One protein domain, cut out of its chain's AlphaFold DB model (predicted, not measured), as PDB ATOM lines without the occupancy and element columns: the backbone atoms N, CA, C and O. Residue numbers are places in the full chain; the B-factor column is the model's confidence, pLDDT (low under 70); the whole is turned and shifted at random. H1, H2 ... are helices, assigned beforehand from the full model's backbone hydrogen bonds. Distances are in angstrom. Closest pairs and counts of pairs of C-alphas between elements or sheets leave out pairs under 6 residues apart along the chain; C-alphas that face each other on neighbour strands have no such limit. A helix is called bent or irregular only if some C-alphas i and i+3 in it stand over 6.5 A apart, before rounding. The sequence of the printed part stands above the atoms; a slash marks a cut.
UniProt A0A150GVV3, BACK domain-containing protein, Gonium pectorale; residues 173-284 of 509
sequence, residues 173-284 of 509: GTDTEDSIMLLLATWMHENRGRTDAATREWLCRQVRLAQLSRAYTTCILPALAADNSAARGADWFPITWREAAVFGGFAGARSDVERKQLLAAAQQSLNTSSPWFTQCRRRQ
ATOM      1  N   GLY A 173     205.672 219.483 180.681       97.56
ATOM      2  CA  GLY A 173     206.451 218.599 179.830       97.56
ATOM      3  C   GLY A 173     207.217 219.350 178.745       97.56
ATOM      4  O   GLY A 173     206.846 220.449 178.339       97.56
ATOM      5  N   THR A 174     208.286 218.739 178.254       97.94
ATOM      6  CA  THR A 174     209.083 219.269 177.146       97.94
ATOM      7  C   THR A 174     209.759 218.122 176.408       97.94
ATOM      8  O   THR A 174     209.930 217.036 176.965       97.94
ATOM      9  N   ASP A 175     210.154 218.343 175.160       97.31
ATOM     10  CA  ASP A 175     210.967 217.383 174.421       97.31
ATOM     11  C   ASP A 175     212.432 217.443 174.865       97.31
ATOM     12  O   ASP A 175     213.071 216.409 175.084       97.31
ATOM     13  N   THR A 176     212.929 218.664 175.068       96.81
ATOM     14  CA  THR A 176     214.243 219.018 175.618       96.81
ATOM     15  C   THR A 176     214.154 220.354 176.364       96.81
ATOM     16  O   THR A 176     213.201 221.113 176.175       96.81
ATOM     17  N   GLU A 177     215.141 220.688 177.197       97.62
ATOM     18  CA  GLU A 177     215.153 222.004 177.857       97.62
ATOM     19  C   GLU A 177     215.370 223.157 176.850       97.62
ATOM     20  O   GLU A 177     214.994 224.296 177.120       97.62
ATOM     21  N   ASP A 178     215.877 222.869 175.648       98.06
ATOM     22  CA  ASP A 178     216.026 223.843 174.560       98.06
ATOM     23  C   ASP A 178     214.678 224.479 174.180       98.06
ATOM     24  O   ASP A 178     214.585 225.689 173.970       98.06
ATOM     25  N   SER A 179     213.596 223.690 174.172       98.50
ATOM     26  CA  SER A 179     212.239 224.193 173.914       98.50
ATOM     27  C   SER A 179     211.708 225.067 175.055       98.50
ATOM     28  O   SER A 179     210.967 226.014 174.800       98.50
ATOM     29  N   ILE A 180     212.130 224.824 176.301       98.62
ATOM     30  CA  ILE A 180     211.823 225.706 177.442       98.62
ATOM     31  C   ILE A 180     212.570 227.034 177.297       98.62
ATOM     32  O   ILE A 180     211.988 228.103 177.490       98.62
ATOM     33  N   MET A 181     213.837 226.981 176.886       98.50
ATOM     34  CA  MET A 181     214.634 228.170 176.593       98.50
ATOM     35  C   MET A 181     214.027 228.988 175.442       98.50
ATOM     36  O   MET A 181     213.993 230.217 175.512       98.50
ATOM     37  N   LEU A 182     213.508 228.332 174.399       98.62
ATOM     38  CA  LEU A 182     212.789 228.993 173.304       98.62
ATOM     39  C   LEU A 182     211.464 229.603 173.764       98.62
ATOM     40  O   LEU A 182     211.131 230.723 173.370       98.62
ATOM     41  N   LEU A 183     210.709 228.896 174.600       98.69
ATOM     42  CA  LEU A 183     209.466 229.393 175.182       98.69
ATOM     43  C   LEU A 183     209.711 230.681 175.973       98.69
ATOM     44  O   LEU A 183     209.026 231.681 175.744       98.69
ATOM     45  N   LEU A 184     210.743 230.696 176.821       98.69
ATOM     46  CA  LEU A 184     211.144 231.892 177.554       98.69
ATOM     47  C   LEU A 184     211.623 233.011 176.617       98.69
ATOM     48  O   LEU A 184     211.183 234.148 176.772       98.69
ATOM     49  N   ALA A 185     212.470 232.709 175.629       98.44
ATOM     50  CA  ALA A 185     212.943 233.699 174.656       98.44
ATOM     51  C   ALA A 185     211.774 234.342 173.889       98.44
ATOM     52  O   ALA A 185     211.734 235.556 173.698       98.44
ATOM     53  N   THR A 186     210.790 233.530 173.497       98.50
ATOM     54  CA  THR A 186     209.577 233.976 172.799       98.50
ATOM     55  C   THR A 186     208.745 234.903 173.680       98.50
ATOM     56  O   THR A 186     208.312 235.956 173.219       98.50
ATOM     57  N   TRP A 187     208.562 234.564 174.959       98.50
ATOM     58  CA  TRP A 187     207.864 235.442 175.896       98.50
ATOM     59  C   TRP A 187     208.635 236.744 176.138       98.50
ATOM     60  O   TRP A 187     208.041 237.821 176.083       98.50
ATOM     61  N   MET A 188     209.955 236.671 176.330       98.00
ATOM     62  CA  MET A 188     210.826 237.829 176.553       98.00
ATOM     63  C   MET A 188     210.829 238.791 175.367       98.00
ATOM     64  O   MET A 188     210.789 240.000 175.584       98.00
ATOM     65  N   HIS A 189     210.804 238.278 174.134       96.69
ATOM     66  CA  HIS A 189     210.695 239.100 172.927       96.69
ATOM     67  C   HIS A 189     209.505 240.074 172.997       96.69
ATOM     68  O   HIS A 189     209.651 241.250 172.676       96.69
ATOM     69  N   GLU A 190     208.362 239.607 173.507       97.25
ATOM     70  CA  GLU A 190     207.110 240.372 173.589       97.25
ATOM     71  C   GLU A 190     206.897 241.093 174.933       97.25
ATOM     72  O   GLU A 190     206.097 242.030 175.037       97.25
ATOM     73  N   ASN A 191     207.551 240.639 176.005       97.19
ATOM     74  CA  ASN A 191     207.276 241.094 177.373       97.19
ATOM     75  C   ASN A 191     208.409 241.896 178.007       97.19
ATOM     76  O   ASN A 191     208.201 242.541 179.032       97.19
ATOM     77  N   ARG A 192     209.596 241.945 177.401       94.69
ATOM     78  CA  ARG A 192     210.754 242.589 178.031       94.69
ATOM     79  C   ARG A 192     210.503 244.038 178.451       94.69
ATOM     80  O   ARG A 192     210.964 244.431 179.518       94.69
ATOM     81  N   GLY A 193     209.770 244.813 177.649       94.81
ATOM     82  CA  GLY A 193     209.469 246.222 177.934       94.81
ATOM     83  C   GLY A 193     208.466 246.461 179.071       94.81
ATOM     84  O   GLY A 193     208.405 247.571 179.588       94.81
ATOM     85  N   ARG A 194     207.694 245.440 179.469       95.31
ATOM     86  CA  ARG A 194     206.668 245.518 180.530       95.31
ATOM     87  C   ARG A 194     207.075 244.829 181.834       95.31
ATOM     88  O   ARG A 194     206.320 244.861 182.796       95.31
ATOM     89  N   THR A 195     208.252 244.216 181.872       96.38
ATOM     90  CA  THR A 195     208.777 243.491 183.034       96.38
ATOM     91  C   THR A 195     210.049 244.174 183.511       96.38
ATOM     92  O   THR A 195     210.823 244.655 182.689       96.38
ATOM     93  N   ASP A 196     210.297 244.242 184.816       96.00
ATOM     94  CA  ASP A 196     211.539 244.802 185.351       96.00
ATOM     95  C   ASP A 196     212.727 243.824 185.215       96.00
ATOM     96  O   ASP A 196     212.570 242.649 184.881       96.00
ATOM     97  N   ALA A 197     213.947 244.316 185.442       95.12
ATOM     98  CA  ALA A 197     215.160 243.516 185.284       95.12
ATOM     99  C   ALA A 197     215.266 242.347 186.274       95.12
ATOM    100  O   ALA A 197     215.701 241.271 185.867       95.12
ATOM    101  N   ALA A 198     214.846 242.538 187.528       96.50
ATOM    102  CA  ALA A 198     214.948 241.511 188.560       96.50
ATOM    103  C   ALA A 198     213.990 240.353 188.265       96.50
ATOM    104  O   ALA A 198     214.394 239.193 188.304       96.50
ATOM    105  N   THR A 199     212.757 240.662 187.860       96.88
ATOM    106  CA  THR A 199     211.782 239.657 187.428       96.88
ATOM    107  C   THR A 199     212.272 238.896 186.195       96.88
ATOM    108  O   THR A 199     212.156 237.672 186.129       96.88
ATOM    109  N   ARG A 200     212.887 239.580 185.218       97.19
ATOM    110  CA  ARG A 200     213.452 238.893 184.046       97.19
ATOM    111  C   ARG A 200     214.599 237.958 184.417       97.19
ATOM    112  O   ARG A 200     214.648 236.834 183.924       97.19
ATOM    113  N   GLU A 201     215.502 238.413 185.282       96.88
ATOM    114  CA  GLU A 201     216.609 237.601 185.783       96.88
ATOM    115  C   GLU A 201     216.107 236.375 186.541       96.88
ATOM    116  O   GLU A 201     216.588 235.264 186.312       96.88
ATOM    117  N   TRP A 202     215.092 236.563 187.380       97.38
ATOM    118  CA  TRP A 202     214.437 235.489 188.106       97.38
ATOM    119  C   TRP A 202     213.838 234.429 187.177       97.38
ATOM    120  O   TRP A 202     214.125 233.245 187.348       97.38
ATOM    121  N   LEU A 203     213.089 234.836 186.146       98.19
ATOM    122  CA  LEU A 203     212.533 233.914 185.147       98.19
ATOM    123  C   LEU A 203     213.627 233.161 184.385       98.19
ATOM    124  O   LEU A 203     213.537 231.948 184.202       98.19
ATOM    125  N   CYS A 204     214.692 233.857 183.979       98.19
ATOM    126  CA  CYS A 204     215.830 233.229 183.308       98.19
ATOM    127  C   CYS A 204     216.492 232.164 184.183       98.19
ATOM    128  O   CYS A 204     216.909 231.128 183.663       98.19
ATOM    129  N   ARG A 205     216.535 232.372 185.506       97.38
ATOM    130  CA  ARG A 205     217.067 231.406 186.477       97.38
ATOM    131  C   ARG A 205     216.264 230.114 186.612       97.38
ATOM    132  O   ARG A 205     216.812 229.161 187.159       97.38
ATOM    133  N   GLN A 206     215.040 230.050 186.089       98.00
ATOM    134  CA  GLN A 206     214.203 228.844 186.141       98.00
ATOM    135  C   GLN A 206     214.534 227.810 185.047       98.00
ATOM    136  O   GLN A 206     214.084 226.667 185.122       98.00
ATOM    137  N   VAL A 207     215.326 228.176 184.030       97.88
ATOM    138  CA  VAL A 207     215.719 227.262 182.940       97.88
ATOM    139  C   VAL A 207     216.816 226.304 183.403       97.88
ATOM    140  O   VAL A 207     217.786 226.713 184.027       97.88
ATOM    141  N   ARG A 208     216.741 225.022 183.056       97.44
ATOM    142  CA  ARG A 208     217.715 224.009 183.501       97.44
ATOM    143  C   ARG A 208     218.908 223.944 182.554       97.44
ATOM    144  O   ARG A 208     219.042 223.000 181.783       97.44
ATOM    145  N   LEU A 209     219.781 224.950 182.593       97.44
ATOM    146  CA  LEU A 209     220.897 225.087 181.643       97.44
ATOM    147  C   LEU A 209     221.782 223.839 181.515       97.44
ATOM    148  O   LEU A 209     222.255 223.532 180.423       97.44
ATOM    149  N   ALA A 210     221.958 223.071 182.590       95.12
ATOM    150  CA  ALA A 210     222.708 221.818 182.553       95.12
ATOM    151  C   ALA A 210     222.046 220.681 181.738       95.12
ATOM    152  O   ALA A 210     222.703 219.669 181.479       95.12
ATOM    153  N   GLN A 211     220.771 220.832 181.364       95.31
ATOM    154  CA  GLN A 211     219.994 219.913 180.521       95.31
ATOM    155  C   GLN A 211     219.824 220.406 179.074       95.31
ATOM    156  O   GLN A 211     219.155 219.733 178.288       95.31
ATOM    157  N   LEU A 212     220.408 221.553 178.711       96.38
ATOM    158  CA  LEU A 212     220.409 222.027 177.327       96.38
ATOM    159  C   LEU A 212     221.259 221.122 176.429       96.38
ATOM    160  O   LEU A 212     222.226 220.493 176.874       96.38
ATOM    161  N   SER A 213     220.919 221.081 175.144       94.50
ATOM    162  CA  SER A 213     221.687 220.329 174.157       94.50
ATOM    163  C   SER A 213     223.069 220.932 173.908       94.50
ATOM    164  O   SER A 213     223.409 222.056 174.302       94.50
ATOM    165  N   ARG A 214     223.893 220.178 173.178       93.75
ATOM    166  CA  ARG A 214     225.206 220.642 172.737       93.75
ATOM    167  C   ARG A 214     225.112 221.884 171.847       93.75
ATOM    168  O   ARG A 214     225.922 222.790 172.017       93.75
ATOM    169  N   ALA A 215     224.138 221.957 170.939       94.06
ATOM    170  CA  ALA A 215     223.958 223.119 170.064       94.06
ATOM    171  C   ALA A 215     223.724 224.395 170.889       94.06
ATOM    172  O   ALA A 215     224.389 225.414 170.695       94.06
ATOM    173  N   TYR A 216     222.858 224.307 171.899       96.38
ATOM    174  CA  TYR A 216     222.572 225.428 172.785       96.38
ATOM    175  C   TYR A 216     223.764 225.824 173.652       96.38
ATOM    176  O   TYR A 216     224.113 227.000 173.726       96.38
ATOM    177  N   THR A 217     224.423 224.858 174.285       96.12
ATOM    178  CA  THR A 217     225.545 225.134 175.197       96.12
ATOM    179  C   THR A 217     226.804 225.631 174.489       96.12
ATOM    180  O   THR A 217     227.550 226.413 175.073       96.12
ATOM    181  N   THR A 218     227.044 225.217 173.241       95.00
ATOM    182  CA  THR A 218     228.257 225.589 172.489       95.00
ATOM    183  C   THR A 218     228.085 226.808 171.590       95.00
ATOM    184  O   THR A 218     229.078 227.476 171.318       95.00
ATOM    185  N   CYS A 219     226.860 227.119 171.154       94.75
ATOM    186  CA  CYS A 219     226.612 228.205 170.202       94.75
ATOM    187  C   CYS A 219     225.697 229.289 170.787       94.75
ATOM    188  O   CYS A 219     226.069 230.460 170.825       94.75
ATOM    189  N   ILE A 220     224.529 228.907 171.315       96.44
ATOM    190  CA  ILE A 220     223.515 229.873 171.766       96.44
ATOM    191  C   ILE A 220     223.907 230.552 173.085       96.44
ATOM    192  O   ILE A 220     223.869 231.776 173.174       96.44
ATOM    193  N   LEU A 221     224.322 229.800 174.112       97.19
ATOM    194  CA  LEU A 221     224.697 230.383 175.408       97.19
ATOM    195  C   LEU A 221     225.899 231.336 175.319       97.19
ATOM    196  O   LEU A 221     225.822 232.409 175.920       97.19
ATOM    197  N   PRO A 222     226.988 231.023 174.585       97.19
ATOM    198  CA  PRO A 222     228.081 231.972 174.403       97.19
ATOM    199  C   PRO A 222     227.647 233.264 173.702       97.19
ATOM    200  O   PRO A 222     228.069 234.340 174.121       97.19
ATOM    201  N   ALA A 223     226.771 233.177 172.696       95.69
ATOM    202  CA  ALA A 223     226.233 234.356 172.022       95.69
ATOM    203  C   ALA A 223     225.370 235.210 172.968       95.69
ATOM    204  O   ALA A 223     225.576 236.416 173.066       95.69
ATOM    205  N   LEU A 224     224.492 234.586 173.760       96.69
ATOM    206  CA  LEU A 224     223.707 235.293 174.781       96.69
ATOM    207  C   LEU A 224     224.596 235.924 175.867       96.69
ATOM    208  O   LEU A 224     224.309 237.021 176.345       96.69
ATOM    209  N   ALA A 225     225.698 235.270 176.241       97.00
ATOM    210  CA  ALA A 225     226.673 235.831 177.173       97.00
ATOM    211  C   ALA A 225     227.402 237.054 176.594       97.00
ATOM    212  O   ALA A 225     227.684 238.015 177.323       97.00
ATOM    213  N   ALA A 226     227.717 237.024 175.296       96.06
ATOM    214  CA  ALA A 226     228.293 238.154 174.579       96.06
ATOM    215  C   ALA A 226     227.297 239.323 174.509       96.06
ATOM    216  O   ALA A 226     227.661 240.443 174.870       96.06
ATOM    217  N   ASP A 227     226.034 239.049 174.171       95.38
ATOM    218  CA  ASP A 227     224.949 240.038 174.138       95.38
ATOM    219  C   ASP A 227     224.762 240.726 175.499       95.38
ATOM    220  O   ASP A 227     224.707 241.958 175.580       95.38
ATOM    221  N   ASN A 228     224.729 239.936 176.577       95.81
ATOM    222  CA  ASN A 228     224.619 240.432 177.948       95.81
ATOM    223  C   ASN A 228     225.818 241.311 178.343       95.81
ATOM    224  O   ASN A 228     225.655 242.372 178.940       95.81
ATOM    225  N   SER A 229     227.032 240.914 177.949       96.06
ATOM    226  CA  SER A 229     228.254 241.683 178.232       96.06
ATOM    227  C   SER A 229     228.326 242.994 177.441       96.06
ATOM    228  O   SER A 229     228.936 243.959 177.901       96.06
ATOM    229  N   ALA A 230     227.723 243.037 176.252       93.19
ATOM    230  CA  ALA A 230     227.769 244.193 175.366       93.19
ATOM    231  C   ALA A 230     226.716 245.268 175.700       93.19
ATOM    232  O   ALA A 230     226.846 246.394 175.217       93.19
ATOM    233  N   ALA A 231     225.686 244.942 176.495       85.12
ATOM    234  CA  ALA A 231     224.585 245.840 176.873       85.12
ATOM    235  C   ALA A 231     223.909 246.544 175.671       85.12
ATOM    236  O   ALA A 231     223.456 247.686 175.761       85.12
ATOM    237  N   ARG A 232     223.842 245.866 174.515       81.25
ATOM    238  CA  ARG A 232     223.348 246.426 173.237       81.25
ATOM    239  C   ARG A 232     221.825 246.392 173.084       81.25
ATOM    240  O   ARG A 232     221.318 246.510 171.975       81.25
ATOM    241  N   GLY A 233     221.079 246.191 174.167       79.94
ATOM    242  CA  GLY A 233     219.636 245.989 174.079       79.94
ATOM    243  C   GLY A 233     219.245 244.601 173.559       79.94
ATOM    244  O   GLY A 233     218.072 244.398 173.262       79.94
ATOM    245  N   ALA A 234     220.168 243.634 173.512       86.94
ATOM    246  CA  ALA A 234     219.906 242.202 173.295       86.94
ATOM    247  C   ALA A 234     220.128 241.352 174.571       86.94
ATOM    248  O   ALA A 234     219.933 240.142 174.572       86.94
ATOM    249  N   ASP A 235     220.465 242.002 175.683       91.31
ATOM    250  CA  ASP A 235     220.758 241.487 177.028       91.31
ATOM    251  C   ASP A 235     219.512 240.975 177.780       91.31
ATOM    252  O   ASP A 235     219.263 241.310 178.937       91.31
ATOM    253  N   TRP A 236     218.660 240.192 177.119       95.06
ATOM    254  CA  TRP A 236     217.463 239.644 177.765       95.06
ATOM    255  C   TRP A 236     217.781 238.469 178.699       95.06
ATOM    256  O   TRP A 236     217.047 238.259 179.663       95.06
ATOM    257  N   PHE A 237     218.862 237.727 178.425       96.94
ATOM    258  CA  PHE A 237     219.283 236.566 179.205       96.94
ATOM    259  C   PHE A 237     220.557 236.887 180.005       96.94
ATOM    260  O   PHE A 237     221.621 237.067 179.407       96.94
ATOM    261  N   PRO A 238     220.498 236.954 181.347       96.38
ATOM    262  CA  PRO A 238     221.587 237.456 182.179       96.38
ATOM    263  C   PRO A 238     222.629 236.372 182.487       96.38
ATOM    264  O   PRO A 238     222.958 236.126 183.644       96.38
ATOM    265  N   ILE A 239     223.141 235.704 181.454       97.00
ATOM    266  CA  ILE A 239     224.241 234.746 181.589       97.00
ATOM    267  C   ILE A 239     225.577 235.447 181.371       97.00
ATOM    268  O   ILE A 239     225.736 236.288 180.485       97.00
ATOM    269  N   THR A 240     226.566 235.111 182.185       96.56
ATOM    270  CA  THR A 240     227.944 235.561 181.993       96.56
ATOM    271  C   THR A 240     228.719 234.578 181.120       96.56
ATOM    272  O   THR A 240     228.411 233.387 181.051       96.56
ATOM    273  N   TRP A 241     229.802 235.040 180.493       96.69
ATOM    274  CA  TRP A 241     230.668 234.154 179.704       96.69
ATOM    275  C   TRP A 241     231.267 233.012 180.544       96.69
ATOM    276  O   TRP A 241     231.510 231.925 180.024       96.69
ATOM    277  N   ARG A 242     231.482 233.236 181.851       95.69
ATOM    278  CA  ARG A 242     231.997 232.219 182.781       95.69
ATOM    279  C   ARG A 242     230.984 231.102 182.998       95.69
ATOM    280  O   ARG A 242     231.352 229.935 182.949       95.69
ATOM    281  N   GLU A 243     229.721 231.459 183.210       96.56
ATOM    282  CA  GLU A 243     228.634 230.490 183.359       96.56
ATOM    283  C   GLU A 243     228.421 229.710 182.061       96.56
ATOM    284  O   GLU A 243     228.383 228.482 182.091       96.56
ATOM    285  N   ALA A 244     228.389 230.395 180.911       97.25
ATOM    286  CA  ALA A 244     228.285 229.743 179.605       97.25
ATOM    287  C   ALA A 244     229.426 228.736 179.370       97.25
ATOM    288  O   ALA A 244     229.173 227.613 178.938       97.25
ATOM    289  N   ALA A 245     230.669 229.089 179.723       96.31
ATOM    290  CA  ALA A 245     231.815 228.184 179.617       96.31
ATOM    291  C   ALA A 245     231.673 226.940 180.512       96.31
ATOM    292  O   ALA A 245     231.998 225.834 180.079       96.31
ATOM    293  N   VAL A 246     231.151 227.095 181.733       95.56
ATOM    294  CA  VAL A 246     230.876 225.968 182.639       95.56
ATOM    295  C   VAL A 246     229.833 225.022 182.033       95.56
ATOM    296  O   VAL A 246     230.059 223.813 182.009       95.56
ATOM    297  N   PHE A 247     228.729 225.542 181.486       95.88
ATOM    298  CA  PHE A 247     227.708 224.713 180.829       95.88
ATOM    299  C   PHE A 247     228.201 224.065 179.530       95.88
ATOM    300  O   PHE A 247     227.874 222.907 179.270       95.88
ATOM    301  N   GLY A 248     229.061 224.744 178.765       95.25
ATOM    302  CA  GLY A 248     229.782 224.134 177.645       95.25
ATOM    303  C   GLY A 248     230.656 222.955 178.092       95.25
ATOM    304  O   GLY A 248     230.633 221.896 177.467       95.25
ATOM    305  N   GLY A 249     231.355 223.099 179.222       94.00
ATOM    306  CA  GLY A 249     232.101 222.010 179.859       94.00
ATOM    307  C   GLY A 249     231.204 220.843 180.279       94.00
ATOM    308  O   GLY A 249     231.530 219.694 180.001       94.00
ATOM    309  N   PHE A 250     230.038 221.118 180.874       90.94
ATOM    310  CA  PHE A 250     229.066 220.078 181.239       90.94
ATOM    311  C   PHE A 250     228.559 219.279 180.038       90.94
ATOM    312  O   PHE A 250     228.410 218.063 180.143       90.94
ATOM    313  N   ALA A 251     228.285 219.945 178.916       89.69
ATOM    314  CA  ALA A 251     227.840 219.282 177.695       89.69
ATOM    315  C   ALA A 251     228.956 218.464 177.022       89.69
ATOM    316  O   ALA A 251     228.666 217.472 176.357       89.69
ATOM    317  N   GLY A 252     230.219 218.876 177.186       89.00
ATOM    318  CA  GLY A 252     231.392 218.180 176.650       89.00
ATOM    319  C   GLY A 252     231.969 217.083 177.552       89.00
ATOM    320  O   GLY A 252     232.809 216.310 177.088       89.00
ATOM    321  N   ALA A 253     231.542 217.014 178.813       91.19
ATOM    322  CA  ALA A 253     232.053 216.055 179.781       91.19
ATOM    323  C   ALA A 253     231.748 214.615 179.346       91.19
ATOM    324  O   ALA A 253     230.605 214.261 179.049       91.19
ATOM    325  N   ARG A 254     232.779 213.770 179.341       89.62
ATOM    326  CA  ARG A 254     232.720 212.386 178.846       89.62
ATOM    327  C   ARG A 254     232.179 211.404 179.876       89.62
ATOM    328  O   ARG A 254     231.861 210.272 179.535       89.62
ATOM    329  N   SER A 255     232.129 211.812 181.140       88.31
ATOM    330  CA  SER A 255     231.699 210.964 182.246       88.31
ATOM    331  C   SER A 255     230.962 211.759 183.317       88.31
ATOM    332  O   SER A 255     231.182 212.959 183.503       88.31
ATOM    333  N   ASP A 256     230.146 211.063 184.105       86.94
ATOM    334  CA  ASP A 256     229.494 211.647 185.280       86.94
ATOM    335  C   ASP A 256     230.497 212.104 186.345       86.94
ATOM    336  O   ASP A 256     230.220 213.035 187.102       86.94
ATOM    337  N   VAL A 257     231.673 211.470 186.411       91.31
ATOM    338  CA  VAL A 257     232.754 211.875 187.320       91.31
ATOM    339  C   VAL A 257     233.269 213.260 186.936       91.31
ATOM    340  O   VAL A 257     233.355 214.134 187.796       91.31
ATOM    341  N   GLU A 258     233.537 213.483 185.650       93.44
ATOM    342  CA  GLU A 258     233.957 214.786 185.130       93.44
ATOM    343  C   GLU A 258     232.878 215.852 185.365       93.44
ATOM    344  O   GLU A 258     233.182 216.932 185.874       93.44
ATOM    345  N   ARG A 259     231.595 215.533 185.123       90.12
ATOM    346  CA  ARG A 259     230.478 216.449 185.434       90.12
ATOM    347  C   ARG A 259     230.433 216.810 186.920       90.12
ATOM    348  O   ARG A 259     230.294 217.982 187.261       90.12
ATOM    349  N   LYS A 260     230.586 215.835 187.822       90.31
ATOM    350  CA  LYS A 260     230.615 216.086 189.276       90.31
ATOM    351  C   LYS A 260     231.798 216.965 189.682       90.31
ATOM    352  O   LYS A 260     231.628 217.851 190.516       90.31
ATOM    353  N   GLN A 261     232.971 216.754 189.088       93.19
ATOM    354  CA  GLN A 261     234.156 217.578 189.338       93.19
ATOM    355  C   GLN A 261     233.960 219.019 188.852       93.19
ATOM    356  O   GLN A 261     234.252 219.954 189.598       93.19
ATOM    357  N   LEU A 262     233.403 219.208 187.651       92.44
ATOM    358  CA  LEU A 262     233.052 220.532 187.130       92.44
ATOM    359  C   LEU A 262     232.030 221.240 188.029       92.44
ATOM    360  O   LEU A 262     232.202 222.419 188.333       92.44
ATOM    361  N   LEU A 263     231.013 220.522 188.522       91.38
ATOM    362  CA  LEU A 263     230.033 221.076 189.460       91.38
ATOM    363  C   LEU A 263     230.676 221.494 190.788       91.38
ATOM    364  O   LEU A 263     230.402 222.586 191.280       91.38
ATOM    365  N   ALA A 264     231.559 220.663 191.346       92.69
ATOM    366  CA  ALA A 264     232.283 220.976 192.577       92.69
ATOM    367  C   ALA A 264     233.209 222.196 192.417       92.69
ATOM    368  O   ALA A 264     233.332 223.009 193.332       92.69
ATOM    369  N   ALA A 265     233.832 222.364 191.246       93.12
ATOM    370  CA  ALA A 265     234.608 223.561 190.933       93.12
ATOM    371  C   ALA A 265     233.705 224.802 190.785       93.12
ATOM    372  O   ALA A 265     234.014 225.865 191.325       93.12
ATOM    373  N   ALA A 266     232.556 224.666 190.114       93.00
ATOM    374  CA  ALA A 266     231.590 225.747 189.926       93.00
ATOM    375  C   ALA A 266     231.007 226.262 191.255       93.00
ATOM    376  O   ALA A 266     230.861 227.472 191.420       93.00
ATOM    377  N   GLN A 267     230.763 225.376 192.230       93.38
ATOM    378  CA  GLN A 267     230.271 225.712 193.580       93.38
ATOM    379  C   GLN A 267     231.111 226.766 194.314       93.38
ATOM    380  O   GLN A 267     230.598 227.465 195.183       93.38
ATOM    381  N   GLN A 268     232.393 226.906 193.970       92.94
ATOM    382  CA  GLN A 268     233.283 227.876 194.611       92.94
ATOM    383  C   GLN A 268     233.048 229.317 194.136       92.94
ATOM    384  O   GLN A 268     233.502 230.254 194.789       92.94
ATOM    385  N   SER A 269     232.383 229.506 192.992       92.31
ATOM    386  CA  SER A 269     232.273 230.817 192.333       92.31
ATOM    387  C   SER A 269     230.878 231.163 191.814       92.31
ATOM    388  O   SER A 269     230.619 232.336 191.554       92.31
ATOM    389  N   LEU A 270     229.985 230.179 191.679       93.56
ATOM    390  CA  LEU A 270     228.644 230.333 191.119       93.56
ATOM    391  C   LEU A 270     227.577 229.871 192.112       93.56
ATOM    392  O   LEU A 270     227.805 228.984 192.935       93.56
ATOM    393  N   ASN A 271     226.377 230.442 192.002       92.38
ATOM    394  CA  ASN A 271     225.232 229.987 192.780       92.38
ATOM    395  C   ASN A 271     224.664 228.681 192.200       92.38
ATOM    396  O   ASN A 271     223.717 228.689 191.413       92.38
ATOM    397  N   THR A 272     225.206 227.544 192.627       91.94
ATOM    398  CA  THR A 272     224.744 226.223 192.177       91.94
ATOM    399  C   THR A 272     223.425 225.772 192.801       91.94
ATOM    400  O   THR A 272     222.955 224.688 192.475       91.94
ATOM    401  N   SER A 273     222.825 226.565 193.700       92.50
ATOM    402  CA  SER A 273     221.446 226.324 194.160       92.50
ATOM    403  C   SER A 273     220.403 226.765 193.131       92.50
ATOM    404  O   SER A 273     219.232 226.419 193.254       92.50
ATOM    405  N   SER A 274     220.822 227.512 192.101       94.69
ATOM    406  CA  SER A 274     219.948 227.907 191.003       94.69
ATOM    407  C   SER A 274     219.459 226.683 190.214       94.69
ATOM    408  O   SER A 274     220.254 225.770 189.954       94.69
ATOM    409  N   PRO A 275     218.197 226.700 189.734       95.62
ATOM    410  CA  PRO A 275     217.683 225.684 188.817       95.62
ATOM    411  C   PRO A 275     218.554 225.469 187.572       95.62
ATOM    412  O   PRO A 275     218.552 224.370 187.028       95.62
ATOM    413  N   TRP A 276     219.377 226.444 187.171       96.69
ATOM    414  CA  TRP A 276     220.374 226.301 186.101       96.69
ATOM    415  C   TRP A 276     221.228 225.031 186.199       96.69
ATOM    416  O   TRP A 276     221.559 224.426 185.179       96.69
ATOM    417  N   PHE A 277     221.575 224.609 187.417       95.19
ATOM    418  CA  PHE A 277     222.469 223.474 187.660       95.19
ATOM    419  C   PHE A 277     221.740 222.153 187.913       95.19
ATOM    420  O   PHE A 277     222.398 221.117 188.073       95.19
ATOM    421  N   THR A 278     220.403 222.156 187.949       93.94
ATOM    422  CA  THR A 278     219.649 220.929 188.206       93.94
ATOM    423  C   THR A 278     219.895 219.898 187.109       93.94
ATOM    424  O   THR A 278     219.920 220.204 185.916       93.94
ATOM    425  N   GLN A 279     220.080 218.648 187.529       90.06
ATOM    426  CA  GLN A 279     220.178 217.509 186.616       90.06
ATOM    427  C   GLN A 279     218.821 216.829 186.391       90.06
ATOM    428  O   GLN A 279     218.719 215.898 185.595       90.06
ATOM    429  N   CYS A 280     217.778 217.275 187.099       92.31
ATOM    430  CA  CYS A 280     216.441 216.724 186.948       92.31
ATOM    431  C   CYS A 280     215.864 217.141 185.592       92.31
ATOM    432  O   CYS A 280     215.723 218.334 185.310       92.31
ATOM    433  N   ARG A 281     215.507 216.168 184.753       94.44
ATOM    434  CA  ARG A 281     214.788 216.423 183.500       94.44
ATOM    435  C   ARG A 281     213.307 216.634 183.783       94.44
ATOM    436  O   ARG A 281     212.744 215.966 184.644       94.44
ATOM    437  N   ARG A 282     212.675 217.529 183.023       96.12
ATOM    438  CA  ARG A 282     211.210 217.638 182.997       96.12
ATOM    439  C   ARG A 282     210.601 216.396 182.359       96.12
ATOM    440  O   ARG A 282     211.286 215.635 181.670       96.12
ATOM    441  N   ARG A 283     209.295 216.215 182.550       96.88
ATOM    442  CA  ARG A 283     208.534 215.150 181.892       96.88
ATOM    443  C   ARG A 283     208.710 215.218 180.369       96.88
ATOM    444  O   ARG A 283     208.417 216.240 179.756       96.88
ATOM    445  N   GLN A 284     209.123 214.111 179.754       97.12
ATOM    446  CA  GLN A 284     209.168 213.986 178.295       97.12
ATOM    447  C   GLN A 284     207.746 214.105 177.721       97.12
ATOM    448  O   GLN A 284     206.857 213.363 178.144       97.12
TER     449      GLN A 284
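What this domain is: This is residues 173 to 284 of the 509 residues of the protein "BACK domain-containing protein" of Gonium pectorale (UniProt A0A150GVV3). Five helices with nearly aligned lines run alternately one way and the other, with H1 and H2 on one side, the staggered row H3, H4 and H5 on the other, and the link from H2 to H3 passing between at Leu 209. The tail after H5, residues 267 to 284, folds back past this middle toward the first printed residue. The 112 printed residues have five named helices, H1 to H5 in chain order, and no named strand: all helix. The whole is compact, with a radius of gyration of the C-alphas of 13.8 A and spans of 43 by 32 by 24 A.

How they stand to each other: H1, residues 177 to 194, and H2, residues 197 to 204, form a hairpin that only just touches, with 3 pairs of C-alphas within 8 A, at a shallow tilt of 18 degrees; H1 touches with residues 184 to 192 alone, and the closest C-alphas, of Leu 184 and Cys 204, are 7.5 A apart. H3, residues 214 to 230, is apart from H2 and close but not clearly touching H1, the closest C-alphas being those of Asp 178 and Tyr 216, 7.0 A. H3 and H4, residues 241 to 252, touch as a hairpin at 3 degrees, a shallow tilt, closest at the C-alphas of Thr 217 and Gly 248, 5.0 A. H4, with residues 246 to 250 alone, touches H5, residues 256 to 266, in a hairpin at a shallow tilt of 10 degrees; the closest C-alphas, of Phe 250 and Arg 259, are 5.7 A apart. H3 and H5 are apart. Every O i to N i+4 pair is within hydrogen-bond range in H2, H4 and H5, against 11 of 14 in H1 and 11 of 13 in H3.

Where its parts are: H1 begins at C-alpha 177 (215.153, 222.004, 177.857) and is 25.1 A long; it has a kink of 44 degrees near residue 188 and is irregular, with C-alphas 190 and 193 7.7 A apart. H2 is 10.5 A long. H3, 23.8 A, has a kink of 28 degrees near residue 221 and is only just irregular, with C-alphas 218 and 221 6.6 A apart. H4 is 16.3 A and H5 15.0 A, ending at C-alpha 266 (231.590, 225.747, 189.926).

The domain as a whole: The C-alphas farthest apart, of Arg 194 and Val 257, are 43.1 A apart, while those of Gly 173 and Gln 284, the first and last printed, are 5.6 A apart. The printed part has no cut; no link is long. The mean pLDDT of the printed part is 94.8, and no printed residue is under 70.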